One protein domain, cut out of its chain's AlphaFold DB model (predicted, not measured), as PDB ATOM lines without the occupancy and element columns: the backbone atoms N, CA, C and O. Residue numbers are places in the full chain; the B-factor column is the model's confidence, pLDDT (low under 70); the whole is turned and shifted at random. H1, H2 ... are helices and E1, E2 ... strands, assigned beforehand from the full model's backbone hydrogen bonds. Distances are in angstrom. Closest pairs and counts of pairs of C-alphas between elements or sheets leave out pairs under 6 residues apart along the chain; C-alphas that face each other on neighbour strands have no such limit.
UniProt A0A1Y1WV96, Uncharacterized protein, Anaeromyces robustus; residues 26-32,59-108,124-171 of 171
ATOM      1  N   ARG A  26      18.698   6.975  25.778       87.62
ATOM      2  CA  ARG A  26      18.755   5.808  24.895       87.62
ATOM      3  C   ARG A  26      20.161   5.215  24.803       87.62
ATOM      4  O   ARG A  26      20.274   3.985  24.764       87.62
ATOM      5  N   PHE A  27      21.175   6.079  24.768       88.88
ATOM      6  CA  PHE A  27      22.603   5.761  24.710       88.88
ATOM      7  C   PHE A  27      23.246   5.545  26.084       88.88
ATOM      8  O   PHE A  27      24.427   5.210  26.141       88.88
ATOM      9  N   ASN A  28      22.483   5.662  27.176       89.44
ATOM     10  CA  ASN A  28      22.924   5.329  28.528       89.44
ATOM     11  C   ASN A  28      22.965   3.804  28.736       89.44
ATOM     12  O   ASN A  28      22.246   3.227  29.556       89.44
ATOM     13  N   CYS A  29      23.761   3.129  27.918       87.88
ATOM     14  CA  CYS A  29      24.027   1.704  27.984       87.88
ATOM     15  C   CYS A  29      25.382   1.408  27.346       87.88
ATOM     16  O   CYS A  29      25.777   2.069  26.384       87.88
ATOM     17  N   ASP A  30      26.051   0.361  27.819       85.31
ATOM     18  CA  ASP A  30      27.260  -0.121  27.164       85.31
ATOM     19  C   ASP A  30      26.909  -0.696  25.790       85.31
ATOM     20  O   ASP A  30      26.099  -1.618  25.663       85.31
ATOM     21  N   PHE A  31      27.544  -0.175  24.746       84.06
ATOM     22  CA  PHE A  31      27.469  -0.744  23.410       84.06
ATOM     23  C   PHE A  31      28.872  -0.910  22.845       84.06
ATOM     24  O   PHE A  31      29.759  -0.079  23.031       84.06
ATOM     25  N   ASN A  32      29.076  -2.015  22.138       76.38
ATOM     26  CA  ASN A  32      30.333  -2.295  21.465       76.38
ATOM     27  C   ASN A  32      30.214  -1.948  19.984       76.38
ATOM     28  O   ASN A  32      29.130  -2.025  19.401       76.38
ATOM     29  N   ILE A  59      14.558  -6.042  -4.139       81.00
ATOM     30  CA  ILE A  59      13.336  -6.810  -3.901       81.00
ATOM     31  C   ILE A  59      12.408  -6.512  -5.082       81.00
ATOM     32  O   ILE A  59      11.965  -5.379  -5.234       81.00
ATOM     33  N   ILE A  60      12.151  -7.502  -5.941       88.19
ATOM     34  CA  ILE A  60      11.403  -7.323  -7.201       88.19
ATOM     35  C   ILE A  60      10.217  -8.289  -7.321       88.19
ATOM     36  O   ILE A  60      10.176  -9.329  -6.654       88.19
ATOM     37  N   ASN A  61       9.292  -7.969  -8.231       91.06
ATOM     38  CA  ASN A  61       8.156  -8.805  -8.642       91.06
ATOM     39  C   ASN A  61       7.300  -9.266  -7.446       91.06
ATOM     40  O   ASN A  61       7.048  -8.500  -6.521       91.06
ATOM     41  N   ASP A  62       6.884 -10.534  -7.433       93.31
ATOM     42  CA  ASP A  62       6.036 -11.134  -6.400       93.31
ATOM     43  C   ASP A  62       6.555 -10.935  -4.970       93.31
ATOM     44  O   ASP A  62       5.761 -10.889  -4.032       93.31
ATOM     45  N   TYR A  63       7.875 -10.844  -4.769       88.50
ATOM     46  CA  TYR A  63       8.435 -10.580  -3.442       88.50
ATOM     47  C   TYR A  63       8.172  -9.147  -3.000       88.50
ATOM     48  O   TYR A  63       7.798  -8.933  -1.849       88.50
ATOM     49  N   TYR A  64       8.330  -8.188  -3.913       91.19
ATOM     50  CA  TYR A  64       8.010  -6.792  -3.640       91.19
ATOM     51  C   TYR A  64       6.526  -6.637  -3.312       91.19
ATOM     52  O   TYR A  64       6.202  -6.103  -2.259       91.19
ATOM     53  N   GLU A  65       5.637  -7.200  -4.134       94.88
ATOM     54  CA  GLU A  65       4.188  -7.102  -3.905       94.88
ATOM     55  C   GLU A  65       3.757  -7.750  -2.583       94.88
ATOM     56  O   GLU A  65       2.912  -7.213  -1.868       94.88
ATOM     57  N   LYS A  66       4.379  -8.870  -2.190       93.69
ATOM     58  CA  LYS A  66       4.123  -9.498  -0.883       93.69
ATOM     59  C   LYS A  66       4.589  -8.630   0.281       93.69
ATOM     60  O   LYS A  66       3.858  -8.501   1.261       93.69
ATOM     61  N   VAL A  67       5.793  -8.061   0.197       91.50
ATOM     62  CA  VAL A  67       6.332  -7.186   1.251       91.50
ATOM     63  C   VAL A  67       5.499  -5.912   1.349       91.50
ATOM     64  O   VAL A  67       5.072  -5.556   2.442       91.50
ATOM     65  N   LYS A  68       5.204  -5.275   0.215       92.75
ATOM     66  CA  LYS A  68       4.353  -4.090   0.136       92.75
ATOM     67  C   LYS A  68       2.967  -4.362   0.717       92.75
ATOM     68  O   LYS A  68       2.547  -3.657   1.626       92.75
ATOM     69  N   GLY A  69       2.299  -5.430   0.281       95.88
ATOM     70  CA  GLY A  69       0.987  -5.804   0.806       95.88
ATOM     71  C   GLY A  69       1.009  -6.099   2.309       95.88
ATOM     72  O   GLY A  69       0.083  -5.720   3.024       95.88
ATOM     73  N   PHE A  70       2.074  -6.724   2.821       93.88
ATOM     74  CA  PHE A  70       2.258  -6.923   4.261       93.88
ATOM     75  C   PHE A  70       2.392  -5.592   5.014       93.88
ATOM     76  O   PHE A  70       1.713  -5.395   6.018       93.88
ATOM     77  N   VAL A  71       3.226  -4.676   4.517       93.50
ATOM     78  CA  VAL A  71       3.429  -3.342   5.099       93.50
ATOM     79  C   VAL A  71       2.120  -2.550   5.124       93.50
ATOM     80  O   VAL A  71       1.719  -2.069   6.180       93.50
ATOM     81  N   GLU A  72       1.421  -2.475   3.990       94.19
ATOM     82  CA  GLU A  72       0.183  -1.703   3.842       94.19
ATOM     83  C   GLU A  72      -0.952  -2.262   4.709       94.19
ATOM     84  O   GLU A  72      -1.615  -1.507   5.420       94.19
ATOM     85  N   SER A  73      -1.157  -3.584   4.703       96.50
ATOM     86  CA  SER A  73      -2.239  -4.229   5.468       96.50
ATOM     87  C   SER A  73      -2.062  -4.151   6.984       96.50
ATOM     88  O   SER A  73      -3.047  -4.240   7.713       96.50
ATOM     89  N   ASN A  74      -0.825  -3.981   7.457       93.75
ATOM     90  CA  ASN A  74      -0.505  -3.854   8.878       93.75
ATOM     91  C   ASN A  74      -0.176  -2.408   9.283       93.75
ATOM     92  O   ASN A  74       0.211  -2.184  10.427       93.75
ATOM     93  N   HIS A  75      -0.330  -1.437   8.372       92.44
ATOM     94  CA  HIS A  75      -0.016  -0.021   8.599       92.44
ATOM     95  C   HIS A  75       1.400   0.210   9.150       92.44
ATOM     96  O   HIS A  75       1.610   1.031  10.041       92.44
ATOM     97  N   LEU A  76       2.371  -0.543   8.637       92.94
ATOM     98  CA  LEU A  76       3.754  -0.469   9.097       92.94
ATOM     99  C   LEU A  76       4.505   0.639   8.362       92.94
ATOM    100  O   LEU A  76       4.318   0.846   7.165       92.94
ATOM    101  N   ASN A  77       5.430   1.299   9.054       91.00
ATOM    102  CA  ASN A  77       6.420   2.149   8.411       91.00
ATOM    103  C   ASN A  77       7.474   1.274   7.683       91.00
ATOM    104  O   ASN A  77       8.121   0.438   8.328       91.00
ATOM    105  N   PRO A  78       7.693   1.449   6.363       89.62
ATOM    106  CA  PRO A  78       8.657   0.643   5.609       89.62
ATOM    107  C   PRO A  78      10.098   0.759   6.127       89.62
ATOM    108  O   PRO A  78      10.820  -0.239   6.179       89.62
ATOM    109  N   VAL A  79      10.521   1.960   6.542       88.06
ATOM    110  CA  VAL A  79      11.871   2.224   7.066       88.06
ATOM    111  C   VAL A  79      12.068   1.507   8.396       88.06
ATOM    112  O   VAL A  79      13.064   0.798   8.565       88.06
ATOM    113  N   SER A  80      11.098   1.614   9.308       91.94
ATOM    114  CA  SER A  80      11.110   0.900  10.588       91.94
ATOM    115  C   SER A  80      11.196  -0.612  10.376       91.94
ATOM    116  O   SER A  80      11.995  -1.286  11.028       91.94
ATOM    117  N   LEU A  81      10.452  -1.159   9.407       92.94
ATOM    118  CA  LEU A  81      10.499  -2.585   9.075       92.94
ATOM    119  C   LEU A  81      11.874  -3.016   8.552       92.94
ATOM    120  O   LEU A  81      12.431  -4.005   9.034       92.94
ATOM    121  N   LEU A  82      12.450  -2.278   7.603       90.88
ATOM    122  CA  LEU A  82      13.764  -2.600   7.042       90.88
ATOM    123  C   LEU A  82      14.876  -2.509   8.094       90.88
ATOM    124  O   LEU A  82      15.725  -3.401   8.163       90.88
ATOM    125  N   LEU A  83      14.849  -1.488   8.954       91.50
ATOM    126  CA  LEU A  83      15.797  -1.360  10.063       91.50
ATOM    127  C   LEU A  83      15.626  -2.476  11.097       91.50
ATOM    128  O   LEU A  83      16.621  -2.967  11.631       91.50
ATOM    129  N   SER A  84      14.397  -2.932  11.335       94.06
ATOM    130  CA  SER A  84      14.132  -4.073  12.220       94.06
ATOM    131  C   SER A  84      14.729  -5.360  11.673       94.06
ATOM    132  O   SER A  84      15.371  -6.109  12.408       94.06
ATOM    133  N   ILE A  85      14.569  -5.602  10.369       93.19
ATOM    134  CA  ILE A  85      15.178  -6.746   9.685       93.19
ATOM    135  C   ILE A  85      16.704  -6.640   9.749       93.19
ATOM    136  O   ILE A  85      17.360  -7.621  10.095       93.19
ATOM    137  N   TYR A  86      17.272  -5.462   9.472       91.75
ATOM    138  CA  TYR A  86      18.710  -5.215   9.604       91.75
ATOM    139  C   TYR A  86      19.205  -5.530  11.022       91.75
ATOM    140  O   TYR A  86      20.140  -6.315  11.179       91.75
ATOM    141  N   GLY A  87      18.548  -4.982  12.048       92.31
ATOM    142  CA  GLY A  87      18.891  -5.210  13.449       92.31
ATOM    143  C   GLY A  87      18.828  -6.686  13.822       92.31
ATOM    144  O   GLY A  87      19.786  -7.241  14.356       92.31
ATOM    145  N   PHE A  88      17.739  -7.358  13.445       93.31
ATOM    146  CA  PHE A  88      17.571  -8.789  13.672       93.31
ATOM    147  C   PHE A  88      18.664  -9.618  12.992       93.31
ATOM    148  O   PHE A  88      19.255 -10.490  13.626       93.31
ATOM    149  N   VAL A  89      18.973  -9.343  11.720       91.50
ATOM    150  CA  VAL A  89      20.056 -10.025  11.000       91.50
ATOM    151  C   VAL A  89      21.380  -9.817  11.733       91.50
ATOM    152  O   VAL A  89      22.053 -10.796  12.042       91.50
ATOM    153  N   MET A  90      21.732  -8.578  12.082       91.19
ATOM    154  CA  MET A  90      22.974  -8.291  12.806       91.19
ATOM    155  C   MET A  90      23.048  -9.048  14.134       91.19
ATOM    156  O   MET A  90      24.028  -9.755  14.363       91.19
ATOM    157  N   TYR A  91      21.988  -9.014  14.944       90.69
ATOM    158  CA  TYR A  91      21.903  -9.776  16.190       90.69
ATOM    159  C   TYR A  91      22.124 -11.279  15.969       90.69
ATOM    160  O   TYR A  91      22.883 -11.911  16.702       90.69
ATOM    161  N   LYS A  92      21.525 -11.872  14.929       89.38
ATOM    162  CA  LYS A  92      21.689 -13.306  14.634       89.38
ATOM    163  C   LYS A  92      23.115 -13.679  14.227       89.38
ATOM    164  O   LYS A  92      23.527 -14.801  14.515       89.38
ATOM    165  N   TYR A  93      23.845 -12.782  13.566       88.25
ATOM    166  CA  TYR A  93      25.217 -13.040  13.116       88.25
ATOM    167  C   TYR A  93      26.282 -12.715  14.169       88.25
ATOM    168  O   TYR A  93      27.315 -13.381  14.194       88.25
ATOM    169  N   THR A  94      26.060 -11.708  15.017       88.06
ATOM    170  CA  THR A  94      27.065 -11.240  15.989       88.06
ATOM    171  C   THR A  94      26.759 -11.652  17.427       88.06
ATOM    172  O   THR A  94      27.652 -11.635  18.269       88.06
ATOM    173  N   GLY A  95      25.505 -12.000  17.734       88.12
ATOM    174  CA  GLY A  95      25.021 -12.192  19.102       88.12
ATOM    175  C   GLY A  95      24.918 -10.894  19.914       88.12
ATOM    176  O   GLY A  95      24.637 -10.958  21.107       88.12
ATOM    177  N   GLN A  96      25.155  -9.726  19.303       90.31
ATOM    178  CA  GLN A  96      25.088  -8.436  19.989       90.31
ATOM    179  C   GLN A  96      23.641  -7.954  20.078       90.31
ATOM    180  O   GLN A  96      22.996  -7.711  19.061       90.31
ATOM    181  N   GLU A  97      23.149  -7.792  21.304       92.06
ATOM    182  CA  GLU A  97      21.798  -7.292  21.587       92.06
ATOM    183  C   GLU A  97      21.667  -5.780  21.359       92.06
ATOM    184  O   GLU A  97      20.572  -5.281  21.129       92.06
ATOM    185  N   ILE A  98      22.774  -5.037  21.393       92.50
ATOM    186  CA  ILE A  98      22.791  -3.593  21.153       92.50
ATOM    187  C   ILE A  98      23.650  -3.322  19.923       92.50
ATOM    188  O   ILE A  98      24.850  -3.604  19.914       92.50
ATOM    189  N   ILE A  99      23.022  -2.780  18.881       91.69
ATOM    190  CA  ILE A  99      23.653  -2.493  17.593       91.69
ATOM    191  C   ILE A  99      23.707  -0.983  17.404       91.69
ATOM    192  O   ILE A  99      22.679  -0.331  17.221       91.69
ATOM    193  N   TYR A 100      24.922  -0.442  17.426       89.19
ATOM    194  CA  TYR A 100      25.187   0.934  17.028       89.19
ATOM    195  C   TYR A 100      25.278   1.048  15.510       89.19
ATOM    196  O   TYR A 100      26.036   0.320  14.865       89.19
ATOM    197  N   THR A 101      24.519   1.983  14.953       85.25
ATOM    198  CA  THR A 101      24.536   2.322  13.536       85.25
ATOM    199  C   THR A 101      24.379   3.829  13.345       85.25
ATOM    200  O   THR A 101      24.026   4.565  14.270       85.25
ATOM    201  N   LEU A 102      24.670   4.298  12.137       80.00
ATOM    202  CA  LEU A 102      24.435   5.671  11.717       80.00
ATOM    203  C   LEU A 102      23.303   5.660  10.698       80.00
ATOM    204  O   LEU A 102      23.369   4.940   9.701       80.00
ATOM    205  N   PHE A 103      22.277   6.465  10.941       74.31
ATOM    206  CA  PHE A 103      21.249   6.731   9.950       74.31
ATOM    207  C   PHE A 103      21.664   7.959   9.139       74.31
ATOM    208  O   PHE A 103      21.869   9.029   9.709       74.31
ATOM    209  N   CYS A 104      21.822   7.795   7.827       67.25
ATOM    210  CA  CYS A 104      22.217   8.864   6.912       67.25
ATOM    211  C   CYS A 104      21.026   9.230   6.028       67.25
ATOM    212  O   CYS A 104      20.498   8.360   5.336       67.25
ATOM    213  N   GLY A 105      20.628  10.500   5.999       59.19
ATOM    214  CA  GLY A 105      19.555  10.936   5.110       59.19
ATOM    215  C   GLY A 105      19.279  12.431   5.175       59.19
ATOM    216  O   GLY A 105      19.609  13.099   6.154       59.19
ATOM    217  N   ASN A 106      18.657  12.948   4.118       50.94
ATOM    218  CA  ASN A 106      18.179  14.333   4.049       50.94
ATOM    219  C   ASN A 106      16.757  14.474   4.632       50.94
ATOM    220  O   ASN A 106      16.312  15.584   4.915       50.94
ATOM    221  N   ASP A 107      16.075  13.342   4.859       52.22
ATOM    222  CA  ASP A 107      14.635  13.244   5.113       52.22
ATOM    223  C   ASP A 107      14.306  12.260   6.251       52.22
ATOM    224  O   ASP A 107      13.419  11.415   6.136       52.22
ATOM    225  N   ILE A 108      15.023  12.341   7.375       52.12
ATOM    226  CA  ILE A 108      14.688  11.555   8.573       52.12
ATOM    227  C   ILE A 108      13.288  11.980   9.053       52.12
ATOM    228  O   ILE A 108      13.116  13.053   9.625       52.12
ATOM    229  N   THR A 124      23.445  18.830   2.789       53.09
ATOM    230  CA  THR A 124      24.288  18.267   3.840       53.09
ATOM    231  C   THR A 124      23.608  16.992   4.310       53.09
ATOM    232  O   THR A 124      22.588  17.063   4.992       53.09
ATOM    233  N   ILE A 125      24.153  15.836   3.923       57.56
ATOM    234  CA  ILE A 125      23.681  14.534   4.402       57.56
ATOM    235  C   ILE A 125      23.795  14.551   5.921       57.56
ATOM    236  O   ILE A 125      24.899  14.566   6.475       57.56
ATOM    237  N   THR A 126      22.650  14.583   6.600       63.06
ATOM    238  CA  THR A 126      22.636  14.501   8.055       63.06
ATOM    239  C   THR A 126      22.894  13.060   8.457       63.06
ATOM    240  O   THR A 126      22.380  12.123   7.841       63.06
ATOM    241  N   THR A 127      23.746  12.885   9.463       70.38
ATOM    242  CA  THR A 127      23.987  11.582  10.080       70.38
ATOM    243  C   THR A 127      23.509  11.659  11.514       70.38
ATOM    244  O   THR A 127      23.864  12.587  12.239       70.38
ATOM    245  N   GLN A 128      22.663  10.713  11.905       75.50
ATOM    246  CA  GLN A 128      22.159  10.613  13.266       75.50
ATOM    247  C   GLN A 128      22.576   9.267  13.858       75.50
ATOM    248  O   GLN A 128      22.358   8.223  13.230       75.50
ATOM    249  N   PRO A 129      23.199   9.258  15.047       81.00
ATOM    250  CA  PRO A 129      23.519   8.021  15.731       81.00
ATOM    251  C   PRO A 129      22.227   7.313  16.141       81.00
ATOM    252  O   PRO A 129      21.294   7.920  16.668       81.00
ATOM    253  N   PHE A 130      22.180   6.006  15.904       86.62
ATOM    254  CA  PHE A 130      21.011   5.184  16.163       86.62
ATOM    255  C   PHE A 130      21.424   3.899  16.880       86.62
ATOM    256  O   PHE A 130      22.366   3.218  16.474       86.62
ATOM    257  N   LEU A 131      20.702   3.555  17.944       91.00
ATOM    258  CA  LEU A 131      20.836   2.266  18.618       91.00
ATOM    259  C   LEU A 131      19.633   1.400  18.288       91.00
ATOM    260  O   LEU A 131      18.499   1.828  18.495       91.00
ATOM    261  N   ILE A 132      19.882   0.178  17.831       92.75
ATOM    262  CA  ILE A 132      18.865  -0.866  17.715       92.75
ATOM    263  C   ILE A 132      19.048  -1.828  18.887       92.75
ATOM    264  O   ILE A 132      20.147  -2.346  19.096       92.75
ATOM    265  N   LYS A 133      17.974  -2.054  19.650       92.44
ATOM    266  CA  LYS A 133      17.960  -2.956  20.805       92.44
ATOM    267  C   LYS A 133      17.237  -4.250  20.426       92.44
ATOM    268  O   LYS A 133      16.019  -4.296  20.305       92.44
ATOM    269  N   CYS A 134      18.003  -5.311  20.216       91.69
ATOM    270  CA  CYS A 134      17.515  -6.653  19.938       91.69
ATOM    271  C   CYS A 134      17.414  -7.447  21.242       91.69
ATOM    272  O   CYS A 134      18.420  -7.852  21.815       91.69
ATOM    273  N   ASN A 135      16.193  -7.707  21.704       83.06
ATOM    274  CA  ASN A 135      15.967  -8.556  22.870       83.06
ATOM    275  C   ASN A 135      16.077 -10.036  22.474       83.06
ATOM    276  O   ASN A 135      15.375 -10.494  21.572       83.06
ATOM    277  N   LYS A 136      16.899 -10.810  23.190       77.75
ATOM    278  CA  LYS A 136      17.055 -12.256  22.975       77.75
ATOM    279  C   LYS A 136      15.748 -13.048  23.020       77.75
ATOM    280  O   LYS A 136      15.624 -14.042  22.304       77.75
ATOM    281  N   ASN A 137      14.796 -12.606  23.836       85.62
ATOM    282  CA  ASN A 137      13.472 -13.213  23.977       85.62
ATOM    283  C   ASN A 137      12.373 -12.406  23.265       85.62
ATOM    284  O   ASN A 137      11.197 -12.733  23.404       85.62
ATOM    285  N   GLY A 138      12.745 -11.344  22.546       85.38
ATOM    286  CA  GLY A 138      11.819 -10.483  21.823       85.38
ATOM    287  C   GLY A 138      11.478 -11.014  20.436       85.38
ATOM    288  O   GLY A 138      12.202 -11.807  19.828       85.38
ATOM    289  N   THR A 139      10.355 -10.541  19.926       91.88
ATOM    290  CA  THR A 139       9.909 -10.732  18.552       91.88
ATOM    291  C   THR A 139      10.510  -9.665  17.636       91.88
ATOM    292  O   THR A 139      10.978  -8.617  18.079       91.88
ATOM    293  N   LEU A 140      10.451  -9.899  16.322       91.88
ATOM    294  CA  LEU A 140      10.792  -8.862  15.342       91.88
ATOM    295  C   LEU A 140       9.895  -7.620  15.496       91.88
ATOM    296  O   LEU A 140      10.356  -6.509  15.259       91.88
ATOM    297  N   MET A 141       8.644  -7.809  15.930       93.38
ATOM    298  CA  MET A 141       7.708  -6.710  16.156       93.38
ATOM    299  C   MET A 141       8.105  -5.850  17.363       93.38
ATOM    300  O   MET A 141       7.873  -4.648  17.352       93.38
ATOM    301  N   ASP A 142       8.761  -6.427  18.373       94.19
ATOM    302  CA  ASP A 142       9.284  -5.651  19.505       94.19
ATOM    303  C   ASP A 142      10.421  -4.723  19.057       94.19
ATOM    304  O   ASP A 142      10.460  -3.557  19.444       94.19
ATOM    305  N   ILE A 143      11.304  -5.221  18.180       94.88
ATOM    306  CA  ILE A 143      12.357  -4.410  17.550       94.88
ATOM    307  C   ILE A 143      11.720  -3.309  16.690       94.88
ATOM    308  O   ILE A 143      12.131  -2.154  16.768       94.88
ATOM    309  N   PHE A 144      10.695  -3.659  15.910       95.19
ATOM    310  CA  PHE A 144       9.955  -2.712  15.080       95.19
ATOM    311  C   PHE A 144       9.336  -1.585  15.889       95.19
ATOM    312  O   PHE A 144       9.582  -0.429  15.573       95.19
ATOM    313  N   ASN A 145       8.589  -1.903  16.943       94.81
ATOM    314  CA  ASN A 145       7.899  -0.898  17.745       94.81
ATOM    315  C   ASN A 145       8.882   0.080  18.406       94.81
ATOM    316  O   ASN A 145       8.624   1.281  18.433       94.81
ATOM    317  N   ASP A 146      10.022  -0.412  18.905       93.94
ATOM    318  CA  ASP A 146      11.072   0.439  19.479       93.94
ATOM    319  C   ASP A 146      11.703   1.360  18.421       93.94
ATOM    320  O   ASP A 146      11.870   2.558  18.658       93.94
ATOM    321  N   ILE A 147      12.012   0.833  17.231       92.88
ATOM    322  CA  ILE A 147      12.564   1.626  16.123       92.88
ATOM    323  C   ILE A 147      11.556   2.670  15.639       92.88
ATOM    324  O   ILE A 147      11.922   3.832  15.468       92.88
ATOM    325  N   ASP A 148      10.304   2.271  15.439       92.06
ATOM    326  CA  ASP A 148       9.245   3.127  14.910       92.06
ATOM    327  C   ASP A 148       8.933   4.285  15.860       92.06
ATOM    328  O   ASP A 148       8.846   5.440  15.437       92.06
ATOM    329  N   HIS A 149       8.900   4.005  17.167       90.62
ATOM    330  CA  HIS A 149       8.799   5.032  18.200       90.62
ATOM    331  C   HIS A 149       9.961   6.035  18.122       90.62
ATOM    332  O   HIS A 149       9.743   7.244  18.187       90.62
ATOM    333  N   CYS A 150      11.197   5.561  17.933       87.81
ATOM    334  CA  CYS A 150      12.366   6.437  17.826       87.81
ATOM    335  C   CYS A 150      12.340   7.309  16.571       87.81
ATOM    336  O   CYS A 150      12.618   8.503  16.652       87.81
ATOM    337  N   LEU A 151      12.001   6.735  15.415       84.38
ATOM    338  CA  LEU A 151      11.902   7.492  14.167       84.38
ATOM    339  C   LEU A 151      10.772   8.521  14.224       84.38
ATOM    340  O   LEU A 151      10.957   9.656  13.786       84.38
ATOM    341  N   THR A 152       9.639   8.156  14.825       84.75
ATOM    342  CA  THR A 152       8.519   9.070  15.075       84.75
ATOM    343  C   THR A 152       8.940  10.219  15.992       84.75
ATOM    344  O   THR A 152       8.667  11.384  15.696       84.75
ATOM    345  N   TYR A 153       9.668   9.920  17.070       83.50
ATOM    346  CA  TYR A 153      10.221  10.941  17.954       83.50
ATOM    347  C   TYR A 153      11.169  11.886  17.201       83.50
ATOM    348  O   TYR A 153      11.030  13.109  17.286       83.50
ATOM    349  N   TYR A 154      12.092  11.347  16.399       77.00
ATOM    350  CA  TYR A 154      12.985  12.172  15.587       77.00
ATOM    351  C   TYR A 154      12.223  13.073  14.625       77.00
ATOM    352  O   TYR A 154      12.505  14.266  14.568       77.00
ATOM    353  N   TYR A 155      11.207  12.546  13.948       75.06
ATOM    354  CA  TYR A 155      10.394  13.332  13.030       75.06
ATOM    355  C   TYR A 155       9.744  14.553  13.694       75.06
ATOM    356  O   TYR A 155       9.812  15.665  13.164       75.06
ATOM    357  N   TYR A 156       9.121  14.365  14.859       76.25
ATOM    358  CA  TYR A 156       8.392  15.447  15.518       76.25
ATOM    359  C   TYR A 156       9.305  16.443  16.241       76.25
ATOM    360  O   TYR A 156       8.963  17.627  16.331       76.25
ATOM    361  N   HIS A 157      10.460  15.992  16.735       71.19
ATOM    362  CA  HIS A 157      11.289  16.776  17.652       71.19
ATOM    363  C   HIS A 157      12.605  17.292  17.043       71.19
ATOM    364  O   HIS A 157      13.171  18.253  17.568       71.19
ATOM    365  N   TYR A 158      13.070  16.748  15.913       69.06
ATOM    366  CA  TYR A 158      14.313  17.176  15.262       69.06
ATOM    367  C   TYR A 158      14.024  17.974  13.994       69.06
ATOM    368  O   TYR A 158      13.806  17.432  12.916       69.06
ATOM    369  N   LYS A 159      14.096  19.304  14.098       57.75
ATOM    370  CA  LYS A 159      13.937  20.218  12.952       57.75
ATOM    371  C   LYS A 159      15.249  20.537  12.202       57.75
ATOM    372  O   LYS A 159      15.286  21.533  11.490       57.75
ATOM    373  N   ASN A 160      16.268  19.670  12.309       58.19
ATOM    374  CA  ASN A 160      17.678  19.856  11.893       58.19
ATOM    375  C   ASN A 160      18.419  20.942  12.698       58.19
ATOM    376  O   ASN A 160      17.954  22.079  12.763       58.19
ATOM    377  N   PRO A 161      19.553  20.603  13.344       57.16
ATOM    378  CA  PRO A 161      20.731  19.978  12.724       57.16
ATOM    379  C   PRO A 161      21.069  18.568  13.245       57.16
ATOM    380  O   PRO A 161      20.509  18.109  14.239       57.16
ATOM    381  N   SER A 162      21.987  17.878  12.551       61.31
ATOM    382  CA  SER A 162      22.584  16.606  12.987       61.31
ATOM    383  C   SER A 162      23.069  16.702  14.435       61.31
ATOM    384  O   SER A 162      23.852  17.599  14.737       61.31
ATOM    385  N   ILE A 163      22.662  15.765  15.296       65.69
ATOM    386  CA  ILE A 163      23.288  15.596  16.612       65.69
ATOM    387  C   ILE A 163      24.486  14.668  16.442       65.69
ATOM    388  O   ILE A 163      24.344  13.508  16.047       65.69
ATOM    389  N   LEU A 164      25.674  15.190  16.723       67.25
ATOM    390  CA  LEU A 164      26.911  14.430  16.721       67.25
ATOM    391  C   LEU A 164      26.952  13.509  17.942       67.25
ATOM    392  O   LEU A 164      26.514  13.858  19.036       67.25
ATOM    393  N   PHE A 165      27.559  12.333  17.789       62.19
ATOM    394  CA  PHE A 165      27.741  11.412  18.915       62.19
ATOM    395  C   PHE A 165      28.552  12.028  20.076       62.19
ATOM    396  O   PHE A 165      28.330  11.681  21.236       62.19
ATOM    397  N   SER A 166      29.460  12.971  19.798       66.38
ATOM    398  CA  SER A 166      30.178  13.724  20.840       66.38
ATOM    399  C   SER A 166      29.219  14.468  21.775       66.38
ATOM    400  O   SER A 166      29.388  14.422  22.985       66.38
ATOM    401  N   GLU A 167      28.144  15.050  21.242       68.75
ATOM    402  CA  GLU A 167      27.148  15.780  22.040       68.75
ATOM    403  C   GLU A 167      26.345  14.848  22.966       68.75
ATOM    404  O   GLU A 167      25.838  15.267  24.008       68.75
ATOM    405  N   ILE A 168      26.253  13.564  22.607       70.94
ATOM    406  CA  ILE A 168      25.595  12.520  23.404       70.94
ATOM    407  C   ILE A 168      26.540  11.995  24.496       70.94
ATOM    408  O   ILE A 168      26.105  11.754  25.619       70.94
ATOM    409  N   SER A 169      27.827  11.831  24.172       66.00
ATOM    410  CA  SER A 169      28.826  11.174  25.031       66.00
ATOM    411  C   SER A 169      29.522  12.086  26.051       66.00
ATOM    412  O   SER A 169      30.132  11.572  26.982       66.00
ATOM    413  N   GLU A 170      29.408  13.414  25.942       58.31
ATOM    414  CA  GLU A 170      29.991  14.393  26.884       58.31
ATOM    415  C   GLU A 170      29.193  14.571  28.206       58.31
ATOM    416  O   GLU A 170      29.105  15.681  28.733       58.31
ATOM    417  N   SER A 171      28.590  13.511  28.764       47.50
ATOM    418  CA  SER A 171      27.780  13.586  30.007       47.50
ATOM    419  C   SER A 171      28.399  12.827  31.172       47.50
ATOM    420  O   SER A 171      28.648  11.617  30.993       47.50
TER     421      SER A 171
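What this domain is: This is residues 26 to 32, 59 to 108 and 124 to 171 of the 171 residues of an uncharacterized protein of Anaeromyces robustus (UniProt A0A1Y1WV96). A two-stranded antiparallel ribbon, E1 and E2, has H2 and H3 packed on it; residues 60 to 66, mostly H1, stick out at one end, with small H4 at the other. 105 residues are printed, with four named helices and two named strands, H1 H2 E1 E2 H3 H4, class mixed. The whole is compact: radius of gyration of the C-alphas 14.9 A, spans 47 by 32 by 20 A.

How they stand to each other: E1, residues 98 to 105, and E2, residues 126 to 133, are antiparallel neighbours; N 101 and O 130, 2.9 A apart, are within hydrogen-bond range. H2, residues 78 to 94, touches H3, residues 140 to 157, opposite ways at a steep tilt of 52 degrees; their closest C-alphas, Ser 80 and Asp 148, are 5.2 A apart. H1, residues 61 to 73, is close but not clearly touching H2, C-alphas 71 and 78 being closest at 6.6 A. The closest C-alphas of E2 and H4, residues 165 to 169, are 129 and 165, 6.3 A apart. In the four helices, every O i to N i+4 pair is within range.

Where its parts are: H3 spans 25.7 A, H2 24.2 A. C-alpha 61 is at (8.156, -8.805, -8.642), C-alpha 169 at (28.826, 11.174, 25.031).

The domain as a whole: Cuts leave C-alpha gaps of 30.9 A, 32 to 59, and 12.6 A, 108 to 124. Confidence is under 70 in 21 residues, among them 158 to 167.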